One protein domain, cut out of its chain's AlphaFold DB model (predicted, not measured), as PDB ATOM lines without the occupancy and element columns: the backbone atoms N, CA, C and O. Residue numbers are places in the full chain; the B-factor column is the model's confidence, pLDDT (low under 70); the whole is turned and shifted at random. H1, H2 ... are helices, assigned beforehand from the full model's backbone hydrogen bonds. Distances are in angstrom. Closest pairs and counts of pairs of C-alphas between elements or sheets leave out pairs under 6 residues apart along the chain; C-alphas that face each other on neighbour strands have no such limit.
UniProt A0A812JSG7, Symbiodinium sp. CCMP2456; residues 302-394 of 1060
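This is residues 302 to 394 of the 1060 residues of a protein of Symbiodinium sp. CCMP2456 (UniProt A0A812JSG7). The longest helix, H4, has the other three helices around it: H1, H2 and H4 make a loose three-helix bundle, its helices at shallow tilts, and H3 packs on another side of H4, away from H1 and H2. H1 and H4 come together near the first residues of H1 and spread apart from there like a narrow V. The printed part has 93 residues with four named helices, in the order H1, H2, H3, H4, and no named strand; the class is all helix. The whole is compact, with a radius of gyration of the C-alphas of 12.9 A, and spans 39 by 27 by 16 A.

H4, the longest helix, holds residues 373 to 394 and measures 31.7 A from C-alpha 373 at (116.710, 149.625, 124.311) to C-alpha 394 at (137.457, 134.562, 142.960). H1 holds residues 307 to 326, 28.6 A long, and begins with C-alpha 307 at (129.396, 135.172, 139.266). H2 holds residues 334 to 345, 17.3 A long. H3 holds residues 352 to 364, 18.2 A long.

H4 is the hub and touches the three other helices. H1 touches it with residues 307 to 315 alone; the closest C-alphas, of Ala 307 and Ala 387, are 4.9 A apart, and the two run opposite ways at a shallow tilt of 26 degrees. H2 touches residues 373 to 383 of H4, with the closest C-alphas, of Ala 334 and Gln 373, 5.9 A apart; they run the same way at a shallow tilt of 5 degrees. H1 and H2 form a helical hairpin, opposite ways at a shallow tilt of 26 degrees, touching with residues 310 to 314 and 341 to 345 alone; their closest C-alphas, of Ala 310 and Met 345, are 6.4 A apart. H3 and H4 form a second helical hairpin, opposite ways at a shallow tilt of 15 degrees; H4 touches H3 with residues 379 to 386 alone, and the closest C-alphas, of Ala 354 and Glu 386, are 6.5 A apart. H3 is apart from H1 and from H2. In H1, H3 and H4 every O i to N i+4 pair is within hydrogen-bond range; in H2 7 of 8 are.

The two C-alphas farthest apart are those of Gly 328 and Thr 394, at 39.5 A. The printed part has no cut, and the links H1 to H2, H2 to H3 and H3 to H4 are short, with 7, 6 and 8 residues. The mean pLDDT of the printed part is 87.4, and confidence is low, under 70, at residues 393 to 394.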
ATOM      1  N   GLY A 302     116.821 133.097 134.854       81.94
ATOM      2  CA  GLY A 302     116.937 132.577 136.222       81.94
ATOM      3  C   GLY A 302     118.012 133.276 137.068       81.94
ATOM      4  O   GLY A 302     119.122 133.518 136.600       81.94
ATOM      5  N   SER A 303     117.699 133.557 138.339       85.56
ATOM      6  CA  SER A 303     118.604 134.232 139.287       85.56
ATOM      7  C   SER A 303     119.775 133.340 139.725       85.56
ATOM      8  O   SER A 303     119.556 132.287 140.334       85.56
ATOM      9  N   GLN A 304     121.012 133.772 139.457       87.88
ATOM     10  CA  GLN A 304     122.221 132.951 139.599       87.88
ATOM     11  C   GLN A 304     122.966 133.197 140.917       87.88
ATOM     12  O   GLN A 304     123.205 134.335 141.309       87.88
ATOM     13  N   ASP A 305     123.398 132.119 141.580       83.44
ATOM     14  CA  ASP A 305     124.124 132.181 142.864       83.44
ATOM     15  C   ASP A 305     125.628 132.499 142.716       83.44
ATOM     16  O   ASP A 305     126.298 132.818 143.695       83.44
ATOM     17  N   GLN A 306     126.193 132.347 141.512       87.06
ATOM     18  CA  GLN A 306     127.638 132.394 141.260       87.06
ATOM     19  C   GLN A 306     127.961 133.345 140.107       87.06
ATOM     20  O   GLN A 306     127.327 133.278 139.058       87.06
ATOM     21  N   ALA A 307     129.000 134.173 140.265       86.56
ATOM     22  CA  ALA A 307     129.396 135.172 139.266       86.56
ATOM     23  C   ALA A 307     129.740 134.572 137.885       86.56
ATOM     24  O   ALA A 307     129.419 135.174 136.867       86.56
ATOM     25  N   SER A 308     130.322 133.366 137.831       87.69
ATOM     26  CA  SER A 308     130.569 132.651 136.567       87.69
ATOM     27  C   SER A 308     129.266 132.279 135.852       87.69
ATOM     28  O   SER A 308     129.075 132.636 134.694       87.69
ATOM     29  N   LYS A 309     128.324 131.655 136.569       87.94
ATOM     30  CA  LYS A 309     127.001 131.287 136.039       87.94
ATOM     31  C   LYS A 309     126.157 132.504 135.667       87.94
ATOM     32  O   LYS A 309     125.369 132.445 134.729       87.94
ATOM     33  N   ALA A 310     126.333 133.621 136.371       89.31
ATOM     34  CA  ALA A 310     125.724 134.891 135.999       89.31
ATOM     35  C   ALA A 310     126.296 135.431 134.676       89.31
ATOM     36  O   ALA A 310     125.520 135.824 133.812       89.31
ATOM     37  N   ALA A 311     127.617 135.373 134.462       90.62
ATOM     38  CA  ALA A 311     128.226 135.732 133.177       90.62
ATOM     39  C   ALA A 311     127.756 134.809 132.032       90.62
ATOM     40  O   ALA A 311     127.408 135.293 130.956       90.62
ATOM     41  N   GLU A 312     127.670 133.494 132.269       89.25
ATOM     42  CA  GLU A 312     127.096 132.518 131.327       89.25
ATOM     43  C   GLU A 312     125.630 132.853 130.989       89.25
ATOM     44  O   GLU A 312     125.267 132.941 129.816       89.25
ATOM     45  N   SER A 313     124.801 133.121 132.002       89.12
ATOM     46  CA  SER A 313     123.388 133.483 131.834       89.12
ATOM     47  C   SER A 313     123.199 134.823 131.111       89.12
ATOM     48  O   SER A 313     122.290 134.938 130.293       89.12
ATOM     49  N   LEU A 314     124.054 135.820 131.365       91.56
ATOM     50  CA  LEU A 314     124.034 137.111 130.669       91.56
ATOM     51  C   LEU A 314     124.464 136.973 129.204       91.56
ATOM     52  O   LEU A 314     123.843 137.578 128.331       91.56
ATOM     53  N   ARG A 315     125.479 136.152 128.902       91.19
ATOM     54  CA  ARG A 315     125.862 135.823 127.517       91.19
ATOM     55  C   ARG A 315     124.716 135.120 126.782       91.19
ATOM     56  O   ARG A 315     124.382 135.519 125.672       91.19
ATOM     57  N   MET A 316     124.056 134.156 127.430       87.38
ATOM     58  CA  MET A 316     122.888 133.466 126.868       87.38
ATOM     59  C   MET A 316     121.712 134.423 126.618       87.38
ATOM     60  O   MET A 316     121.082 134.365 125.568       87.38
ATOM     61  N   TRP A 317     121.454 135.363 127.535       91.69
ATOM     62  CA  TRP A 317     120.446 136.414 127.351       91.69
ATOM     63  C   TRP A 317     120.773 137.338 126.166       91.69
ATOM     64  O   TRP A 317     119.863 137.740 125.447       91.69
ATOM     65  N   GLU A 318     122.052 137.637 125.897       89.88
ATOM     66  CA  GLU A 318     122.440 138.405 124.702       89.88
ATOM     67  C   GLU A 318     122.158 137.624 123.405       89.88
ATOM     68  O   GLU A 318     121.718 138.208 122.413       89.88
ATOM     69  N   SER A 319     122.357 136.300 123.412       87.88
ATOM     70  CA  SER A 319     121.951 135.421 122.307       87.88
ATOM     71  C   SER A 319     120.430 135.401 122.130       87.88
ATOM     72  O   SER A 319     119.962 135.608 121.014       87.88
ATOM     73  N   TRP A 320     119.647 135.265 123.209       87.56
ATOM     74  CA  TRP A 320     118.181 135.370 123.148       87.56
ATOM     75  C   TRP A 320     117.702 136.733 122.644       87.56
ATOM     76  O   TRP A 320     116.724 136.817 121.903       87.56
ATOM     77  N   TYR A 321     118.415 137.805 122.988       89.62
ATOM     78  CA  TYR A 321     118.092 139.157 122.549       89.62
ATOM     79  C   TYR A 321     118.326 139.343 121.045       89.62
ATOM     80  O   TYR A 321     117.440 139.844 120.354       89.62
ATOM     81  N   ARG A 322     119.474 138.885 120.516       87.00
ATOM     82  CA  ARG A 322     119.710 138.820 119.060       87.00
ATOM     83  C   ARG A 322     118.625 137.982 118.386       87.00
ATOM     84  O   ARG A 322     117.963 138.455 117.468       87.00
ATOM     85  N   ARG A 323     118.350 136.801 118.946       84.31
ATOM     86  CA  ARG A 323     117.379 135.848 118.411       84.31
ATOM     87  C   ARG A 323     115.966 136.421 118.289       84.31
ATOM     88  O   ARG A 323     115.294 136.160 117.295       84.31
ATOM     89  N   ALA A 324     115.521 137.222 119.258       86.38
ATOM     90  CA  ALA A 324     114.231 137.910 119.191       86.38
ATOM     91  C   ALA A 324     114.146 138.875 117.996       86.38
ATOM     92  O   ALA A 324     113.113 138.925 117.327       86.38
ATOM     93  N   VAL A 325     115.234 139.598 117.705       85.56
ATOM     94  CA  VAL A 325     115.331 140.497 116.546       85.56
ATOM     95  C   VAL A 325     115.343 139.696 115.241       85.56
ATOM     96  O   VAL A 325     114.545 139.987 114.352       85.56
ATOM     97  N   ASP A 326     116.157 138.639 115.151       81.00
ATOM     98  CA  ASP A 326     116.282 137.793 113.951       81.00
ATOM     99  C   ASP A 326     114.963 137.085 113.579       81.00
ATOM    100  O   ASP A 326     114.626 136.936 112.405       81.00
ATOM    101  N   VAL A 327     114.180 136.669 114.582       81.50
ATOM    102  CA  VAL A 327     112.865 136.015 114.417       81.50
ATOM    103  C   VAL A 327     111.720 137.038 114.217       81.50
ATOM    104  O   VAL A 327     110.551 136.666 114.026       81.50
ATOM    105  N   GLY A 328     112.030 138.340 114.224       78.69
ATOM    106  CA  GLY A 328     111.060 139.420 114.031       78.69
ATOM    107  C   GLY A 328     110.005 139.474 115.138       78.69
ATOM    108  O   GLY A 328     108.817 139.644 114.862       78.69
ATOM    109  N   VAL A 329     110.415 139.235 116.385       82.75
ATOM    110  CA  VAL A 329     109.557 139.316 117.572       82.75
ATOM    111  C   VAL A 329     109.593 140.742 118.114       82.75
ATOM    112  O   VAL A 329     110.659 141.350 118.200       82.75
ATOM    113  N   ALA A 330     108.442 141.278 118.527       82.81
ATOM    114  CA  ALA A 330     108.409 142.530 119.276       82.81
ATOM    115  C   ALA A 330     109.168 142.343 120.602       82.81
ATOM    116  O   ALA A 330     108.717 141.612 121.485       82.81
ATOM    117  N   THR A 331     110.344 142.963 120.725       82.88
ATOM    118  CA  THR A 331     111.179 142.857 121.927       82.88
ATOM    119  C   THR A 331     110.426 143.410 123.143       82.88
ATOM    120  O   THR A 331     109.882 144.511 123.032       82.88
ATOM    121  N   PRO A 332     110.395 142.703 124.292       86.12
ATOM    122  CA  PRO A 332     109.678 143.156 125.481       86.12
ATOM    123  C   PRO A 332     110.097 144.553 125.950       86.12
ATOM    124  O   PRO A 332     111.237 144.973 125.749       86.12
ATOM    125  N   ASP A 333     109.173 145.241 126.622       88.94
ATOM    126  CA  ASP A 333     109.358 146.616 127.081       88.94
ATOM    127  C   ASP A 333     110.671 146.832 127.840       88.94
ATOM    128  O   ASP A 333     111.105 146.018 128.662       88.94
ATOM    129  N   ALA A 334     111.243 148.018 127.645       86.44
ATOM    130  CA  ALA A 334     112.503 148.429 128.249       86.44
ATOM    131  C   ALA A 334     112.505 148.280 129.793       86.44
ATOM    132  O   ALA A 334     113.496 147.864 130.397       86.44
ATOM    133  N   THR A 335     111.363 148.531 130.447       88.75
ATOM    134  CA  THR A 335     111.200 148.335 131.902       88.75
ATOM    135  C   THR A 335     111.202 146.867 132.335       88.75
ATOM    136  O   THR A 335     111.449 146.582 133.505       88.75
ATOM    137  N   ILE A 336     110.854 145.930 131.449       90.25
ATOM    138  CA  ILE A 336     110.790 144.491 131.735       90.25
ATOM    139  C   ILE A 336     112.190 143.897 131.590       90.25
ATOM    140  O   ILE A 336     112.665 143.230 132.506       90.25
ATOM    141  N   LEU A 337     112.883 144.216 130.494       90.88
ATOM    142  CA  LEU A 337     114.249 143.753 130.235       90.88
ATOM    143  C   LEU A 337     115.245 144.243 131.303       90.88
ATOM    144  O   LEU A 337     116.109 143.479 131.731       90.88
ATOM    145  N   SER A 338     115.106 145.476 131.810       90.19
ATOM    146  CA  SER A 338     115.955 145.960 132.911       90.19
ATOM    147  C   SER A 338     115.716 145.197 134.224       90.19
ATOM    148  O   SER A 338     116.676 144.832 134.903       90.19
ATOM    149  N   ARG A 339     114.456 144.878 134.559       89.69
ATOM    150  CA  ARG A 339     114.105 144.024 135.711       89.69
ATOM    151  C   ARG A 339     114.626 142.595 135.549       89.69
ATOM    152  O   ARG A 339     115.161 142.044 136.508       89.69
ATOM    153  N   ALA A 340     114.515 142.024 134.350       90.75
ATOM    154  CA  ALA A 340     115.029 140.700 134.013       90.75
ATOM    155  C   ALA A 340     116.547 140.604 134.249       90.75
ATOM    156  O   ALA A 340     117.004 139.741 134.998       90.75
ATOM    157  N   LEU A 341     117.322 141.548 133.702       91.69
ATOM    158  CA  LEU A 341     118.773 141.613 133.904       91.69
ATOM    159  C   LEU A 341     119.147 141.766 135.385       91.69
ATOM    160  O   LEU A 341     119.975 141.003 135.886       91.69
ATOM    161  N   MET A 342     118.502 142.683 136.114       90.62
ATOM    162  CA  MET A 342     118.763 142.870 137.548       90.62
ATOM    163  C   MET A 342     118.452 141.608 138.373       90.62
ATOM    164  O   MET A 342     119.192 141.302 139.306       90.62
ATOM    165  N   LYS A 343     117.425 140.828 138.003       90.19
ATOM    166  CA  LYS A 343     117.067 139.552 138.650       90.19
ATOM    167  C   LYS A 343     118.132 138.460 138.468       90.19
ATOM    168  O   LYS A 343     118.372 137.691 139.401       90.19
ATOM    169  N   THR A 344     118.811 138.402 137.314       89.25
ATOM    170  CA  THR A 344     119.930 137.449 137.113       89.25
ATOM    171  C   THR A 344     121.073 137.692 138.099       89.25
ATOM    172  O   THR A 344     121.647 136.742 138.630       89.25
ATOM    173  N   MET A 345     121.352 138.971 138.371       89.00
ATOM    174  CA  MET A 345     122.507 139.455 139.127       89.00
ATOM    175  C   MET A 345     122.202 139.773 140.598       89.00
ATOM    176  O   MET A 345     123.129 140.058 141.348       89.00
ATOM    177  N   GLU A 346     120.944 139.683 141.035       87.94
ATOM    178  CA  GLU A 346     120.458 140.020 142.387       87.94
ATOM    179  C   GLU A 346     121.339 139.467 143.523       87.94
ATOM    180  O   GLU A 346     121.667 140.177 144.473       87.94
ATOM    181  N   LYS A 347     121.782 138.210 143.404       86.00
ATOM    182  CA  LYS A 347     122.621 137.538 144.410       86.00
ATOM    183  C   LYS A 347     124.113 137.856 144.259       86.00
ATOM    184  O   LYS A 347     124.835 137.881 145.249       86.00
ATOM    185  N   VAL A 348     124.575 138.143 143.042       84.56
ATOM    186  CA  VAL A 348     125.966 138.541 142.747       84.56
ATOM    187  C   VAL A 348     126.226 139.986 143.199       84.56
ATOM    188  O   VAL A 348     127.292 140.298 143.731       84.56
ATOM    189  N   LEU A 349     125.213 140.850 143.095       84.81
ATOM    190  CA  LEU A 349     125.201 142.230 143.591       84.81
ATOM    191  C   LEU A 349     125.070 142.333 145.125       84.81
ATOM    192  O   LEU A 349     124.913 143.429 145.653       84.81
ATOM    193  N   GLN A 350     125.208 141.227 145.867       84.50
ATOM    194  CA  GLN A 350     125.447 141.276 147.316       84.50
ATOM    195  C   GLN A 350     126.844 141.829 147.661       84.50
ATOM    196  O   GLN A 350     127.074 142.239 148.799       84.50
ATOM    197  N   ASN A 351     127.776 141.889 146.698       84.88
ATOM    198  CA  ASN A 351     129.017 142.645 146.861       84.88
ATOM    199  C   ASN A 351     128.722 144.166 146.799       84.88
ATOM    200  O   ASN A 351     128.306 144.650 145.741       84.88
ATOM    201  N   PRO A 352     128.980 144.940 147.876       84.00
ATOM    202  CA  PRO A 352     128.641 146.363 147.934       84.00
ATOM    203  C   PRO A 352     129.382 147.220 146.896       84.00
ATOM    204  O   PRO A 352     128.851 148.240 146.464       84.00
ATOM    205  N   GLU A 353     130.575 146.814 146.456       85.88
ATOM    206  CA  GLU A 353     131.370 147.558 145.471       85.88
ATOM    207  C   GLU A 353     130.747 147.471 144.065       85.88
ATOM    208  O   GLU A 353     130.542 148.487 143.397       85.88
ATOM    209  N   ALA A 354     130.355 146.260 143.653       85.69
ATOM    210  CA  ALA A 354     129.654 146.016 142.391       85.69
ATOM    211  C   ALA A 354     128.225 146.592 142.411       85.69
ATOM    212  O   ALA A 354     127.767 147.161 141.416       85.69
ATOM    213  N   ALA A 355     127.535 146.519 143.556       89.38
ATOM    214  CA  ALA A 355     126.236 147.163 143.760       89.38
ATOM    215  C   ALA A 355     126.316 148.689 143.609       89.38
ATOM    216  O   ALA A 355     125.454 149.293 142.963       89.38
ATOM    217  N   PHE A 356     127.366 149.316 144.153       91.00
ATOM    218  CA  PHE A 356     127.598 150.754 144.037       91.00
ATOM    219  C   PHE A 356     127.874 151.173 142.588       91.00
ATOM    220  O   PHE A 356     127.185 152.058 142.079       91.00
ATOM    221  N   ARG A 357     128.803 150.506 141.882       91.00
ATOM    222  CA  ARG A 357     129.091 150.802 140.463       91.00
ATOM    223  C   ARG A 357     127.865 150.618 139.566       91.00
ATOM    224  O   ARG A 357     127.555 151.494 138.761       91.00
ATOM    225  N   THR A 358     127.114 149.535 139.763       91.69
ATOM    226  CA  THR A 358     125.870 149.266 139.019       91.69
ATOM    227  C   THR A 358     124.793 150.320 139.303       91.69
ATOM    228  O   THR A 358     124.106 150.772 138.387       91.69
ATOM    229  N   SER A 359     124.676 150.783 140.552       89.62
ATOM    230  CA  SER A 359     123.743 151.857 140.927       89.62
ATOM    231  C   SER A 359     124.143 153.217 140.348       89.62
ATOM    232  O   SER A 359     123.276 153.969 139.901       89.62
ATOM    233  N   LEU A 360     125.446 153.519 140.304       91.94
ATOM    234  CA  LEU A 360     125.985 154.729 139.683       91.94
ATOM    235  C   LEU A 360     125.678 154.768 138.179       91.94
ATOM    236  O   LEU A 360     125.185 155.785 137.692       91.94
ATOM    237  N   LEU A 361     125.887 153.655 137.465       90.50
ATOM    238  CA  LEU A 361     125.541 153.549 136.045       90.50
ATOM    239  C   LEU A 361     124.025 153.644 135.808       90.50
ATOM    240  O   LEU A 361     123.586 154.316 134.877       90.50
ATOM    241  N   ARG A 362     123.202 153.019 136.664       91.38
ATOM    242  CA  ARG A 362     121.735 153.099 136.553       91.38
ATOM    243  C   ARG A 362     121.227 154.543 136.652       91.38
ATOM    244  O   ARG A 362     120.331 154.927 135.901       91.38
ATOM    245  N   ASN A 363     121.851 155.349 137.515       90.06
ATOM    246  CA  ASN A 363     121.575 156.779 137.640       90.06
ATOM    247  C   ASN A 363     122.097 157.585 136.433       90.06
ATOM    248  O   ASN A 363     121.349 158.372 135.857       90.06
ATOM    249  N   SER A 364     123.342 157.366 135.985       89.44
ATOM    250  CA  SER A 364     123.916 158.128 134.860       89.44
ATOM    251  C   SER A 364     123.214 157.857 133.522       89.44
ATOM    252  O   SER A 364     122.993 158.791 132.752       89.44
ATOM    253  N   LEU A 365     122.771 156.617 133.282       87.25
ATOM    254  CA  LEU A 365     121.919 156.242 132.145       87.25
ATOM    255  C   LEU A 365     120.443 156.644 132.327       87.25
ATOM    256  O   LEU A 365     119.642 156.431 131.419       87.25
ATOM    257  N   LYS A 366     120.060 157.206 133.486       85.75
ATOM    258  CA  LYS A 366     118.687 157.621 133.837       85.75
ATOM    259  C   LYS A 366     117.631 156.516 133.663       85.75
ATOM    260  O   LYS A 366     116.448 156.809 133.454       85.75
ATOM    261  N   LEU A 367     118.053 155.255 133.795       83.12
ATOM    262  CA  LEU A 367     117.294 154.046 133.444       83.12
ATOM    263  C   LEU A 367     115.935 153.943 134.148       83.12
ATOM    264  O   LEU A 367     114.976 153.474 133.547       83.12
ATOM    265  N   ASP A 368     115.830 154.428 135.385       81.94
ATOM    266  CA  ASP A 368     114.581 154.399 136.158       81.94
ATOM    267  C   ASP A 368     113.545 155.449 135.697       81.94
ATOM    268  O   ASP A 368     112.390 155.398 136.112       81.94
ATOM    269  N   SER A 369     113.944 156.407 134.849       82.00
ATOM    270  CA  SER A 369     113.107 157.538 134.399       82.00
ATOM    271  C   SER A 369     112.848 157.574 132.889       82.00
ATOM    272  O   SER A 369     111.803 158.056 132.457       82.00
ATOM    273  N   ARG A 370     113.775 157.054 132.073       83.81
ATOM    274  CA  ARG A 370     113.606 156.894 130.620       83.81
ATOM    275  C   ARG A 370     114.383 155.664 130.125       83.81
ATOM    276  O   ARG A 370     115.411 155.824 129.471       83.81
ATOM    277  N   PRO A 371     113.926 154.440 130.439       86.25
ATOM    278  CA  PRO A 371     114.575 153.231 129.953       86.25
ATOM    279  C   PRO A 371     114.404 153.117 128.434       86.25
ATOM    280  O   PRO A 371     113.291 153.166 127.916       86.25
ATOM    281  N   THR A 372     115.516 152.948 127.721       88.50
ATOM    282  CA  THR A 372     115.548 152.698 126.273       88.50
ATOM    283  C   THR A 372     116.338 151.432 125.957       88.50
ATOM    284  O   THR A 372     117.203 151.004 126.726       88.50
ATOM    285  N   GLN A 373     116.074 150.851 124.790       86.12
ATOM    286  CA  GLN A 373     116.710 149.625 124.311       86.12
ATOM    287  C   GLN A 373     118.252 149.725 124.286       86.12
ATOM    288  O   GLN A 373     118.942 148.809 124.732       86.12
ATOM    289  N   GLU A 374     118.802 150.882 123.903       87.81
ATOM    290  CA  GLU A 374     120.245 151.165 123.959       87.81
ATOM    291  C   GLU A 374     120.793 151.196 125.397       87.81
ATOM    292  O   GLU A 374     121.804 150.556 125.689       87.81
ATOM    293  N   THR A 375     120.111 151.884 126.325       90.94
ATOM    294  CA  THR A 375     120.544 151.953 127.737       90.94
ATOM    295  C   THR A 375     120.520 150.591 128.439       90.94
ATOM    296  O   THR A 375     121.269 150.371 129.388       90.94
ATOM    297  N   ILE A 376     119.716 149.645 127.948       91.56
ATOM    298  CA  ILE A 376     119.643 148.272 128.465       91.56
ATOM    299  C   ILE A 376     120.796 147.420 127.943       91.56
ATOM    300  O   ILE A 376     121.375 146.656 128.711       91.56
ATOM    301  N   LEU A 377     121.201 147.595 126.683       91.69
ATOM    302  CA  LEU A 377     122.421 146.974 126.162       91.69
ATOM    303  C   LEU A 377     123.684 147.543 126.831       91.69
ATOM    304  O   LEU A 377     124.665 146.820 126.997       91.69
ATOM    305  N   ALA A 378     123.662 148.803 127.276       92.00
ATOM    306  CA  ALA A 378     124.710 149.360 128.133       92.00
ATOM    307  C   ALA A 378     124.702 148.741 129.548       92.00
ATOM    308  O   ALA A 378     125.758 148.347 130.045       92.00
ATOM    309  N   LEU A 379     123.525 148.583 130.173       93.12
ATOM    310  CA  LEU A 379     123.379 147.895 131.466       93.12
ATOM    311  C   LEU A 379     123.858 146.437 131.400       93.12
ATOM    312  O   LEU A 379     124.594 146.000 132.280       93.12
ATOM    313  N   HIS A 380     123.470 145.697 130.358       94.50
ATOM    314  CA  HIS A 380     123.886 144.310 130.126       94.50
ATOM    315  C   HIS A 380     125.412 144.177 130.076       94.50
ATOM    316  O   HIS A 380     125.975 143.387 130.832       94.50
ATOM    317  N   LYS A 381     126.085 145.000 129.261       94.06
ATOM    318  CA  LYS A 381     127.552 144.986 129.128       94.06
ATOM    319  C   LYS A 381     128.260 145.288 130.445       94.06
ATOM    320  O   LYS A 381     129.247 144.631 130.766       94.06
ATOM    321  N   HIS A 382     127.738 146.235 131.227       93.56
ATOM    322  CA  HIS A 382     128.250 146.529 132.567       93.56
ATOM    323  C   HIS A 382     128.071 145.348 133.527       93.56
ATOM    324  O   HIS A 382     129.029 144.937 134.175       93.56
ATOM    325  N   LEU A 383     126.874 144.757 133.590       92.50
ATOM    326  CA  LEU A 383     126.612 143.589 134.436       92.50
ATOM    327  C   LEU A 383     127.497 142.394 134.048       92.50
ATOM    328  O   LEU A 383     128.014 141.710 134.930       92.50
ATOM    329  N   LEU A 384     127.728 142.176 132.750       93.25
ATOM    330  CA  LEU A 384     128.633 141.139 132.259       93.25
ATOM    331  C   LEU A 384     130.084 141.415 132.687       93.25
ATOM    332  O   LEU A 384     130.751 140.511 133.186       93.25
ATOM    333  N   ALA A 385     130.552 142.663 132.581       92.00
ATOM    334  CA  ALA A 385     131.886 143.059 133.031       92.00
ATOM    335  C   ALA A 385     132.079 142.896 134.554       92.00
ATOM    336  O   ALA A 385     133.127 142.417 134.989       92.00
ATOM    337  N   GLU A 386     131.072 143.221 135.374       91.31
ATOM    338  CA  GLU A 386     131.101 142.959 136.824       91.31
ATOM    339  C   GLU A 386     131.123 141.449 137.126       91.31
ATOM    340  O   GLU A 386     131.901 140.999 137.966       91.31
ATOM    341  N   ALA A 387     130.322 140.638 136.426       89.88
ATOM    342  CA  ALA A 387     130.287 139.182 136.606       89.88
ATOM    343  C   ALA A 387     131.621 138.504 136.220       89.88
ATOM    344  O   ALA A 387     132.129 137.633 136.938       89.88
ATOM    345  N   GLU A 388     132.240 138.939 135.120       90.31
ATOM    346  CA  GLU A 388     133.554 138.464 134.668       90.31
ATOM    347  C   GLU A 388     134.694 138.965 135.573       90.31
ATOM    348  O   GLU A 388     135.617 138.209 135.892       90.31
ATOM    349  N   GLY A 389     134.595 140.191 136.097       86.88
ATOM    350  CA  GLY A 389     135.500 140.712 137.123       86.88
ATOM    351  C   GLY A 389     135.444 139.908 138.426       86.88
ATOM    352  O   GLY A 389     136.481 139.465 138.924       86.88
ATOM    353  N   LEU A 390     134.238 139.658 138.949       85.12
ATOM    354  CA  LEU A 390     134.008 138.945 140.213       85.12
ATOM    355  C   LEU A 390     134.379 137.456 140.142       85.12
ATOM    356  O   LEU A 390     134.941 136.906 141.097       85.12
ATOM    357  N   SER A 391     134.123 136.793 139.012       82.69
ATOM    358  CA  SER A 391     134.591 135.419 138.790       82.69
ATOM    359  C   SER A 391     136.123 135.364 138.702       82.69
ATOM    360  O   SER A 391     136.744 134.571 139.413       82.69
ATOM    361  N   THR A 392     136.753 136.284 137.963       79.50
ATOM    362  CA  THR A 392     138.222 136.379 137.862       79.50
ATOM    363  C   THR A 392     138.893 136.676 139.209       79.50
ATOM    364  O   THR A 392     139.932 136.087 139.517       79.50
ATOM    365  N   SER A 393     138.322 137.547 140.054       68.69
ATOM    366  CA  SER A 393     138.862 137.797 141.400       68.69
ATOM    367  C   SER A 393     138.754 136.572 142.311       68.69
ATOM    368  O   SER A 393     139.665 136.314 143.098       68.69
ATOM    369  N   THR A 394     137.689 135.779 142.162       61.00
ATOM    370  CA  THR A 394     137.457 134.562 142.960       61.00
ATOM    371  C   THR A 394     138.472 133.456 142.639       61.00
ATOM    372  O   THR A 394     138.879 132.717 143.531       61.00
TER     373      THR A 394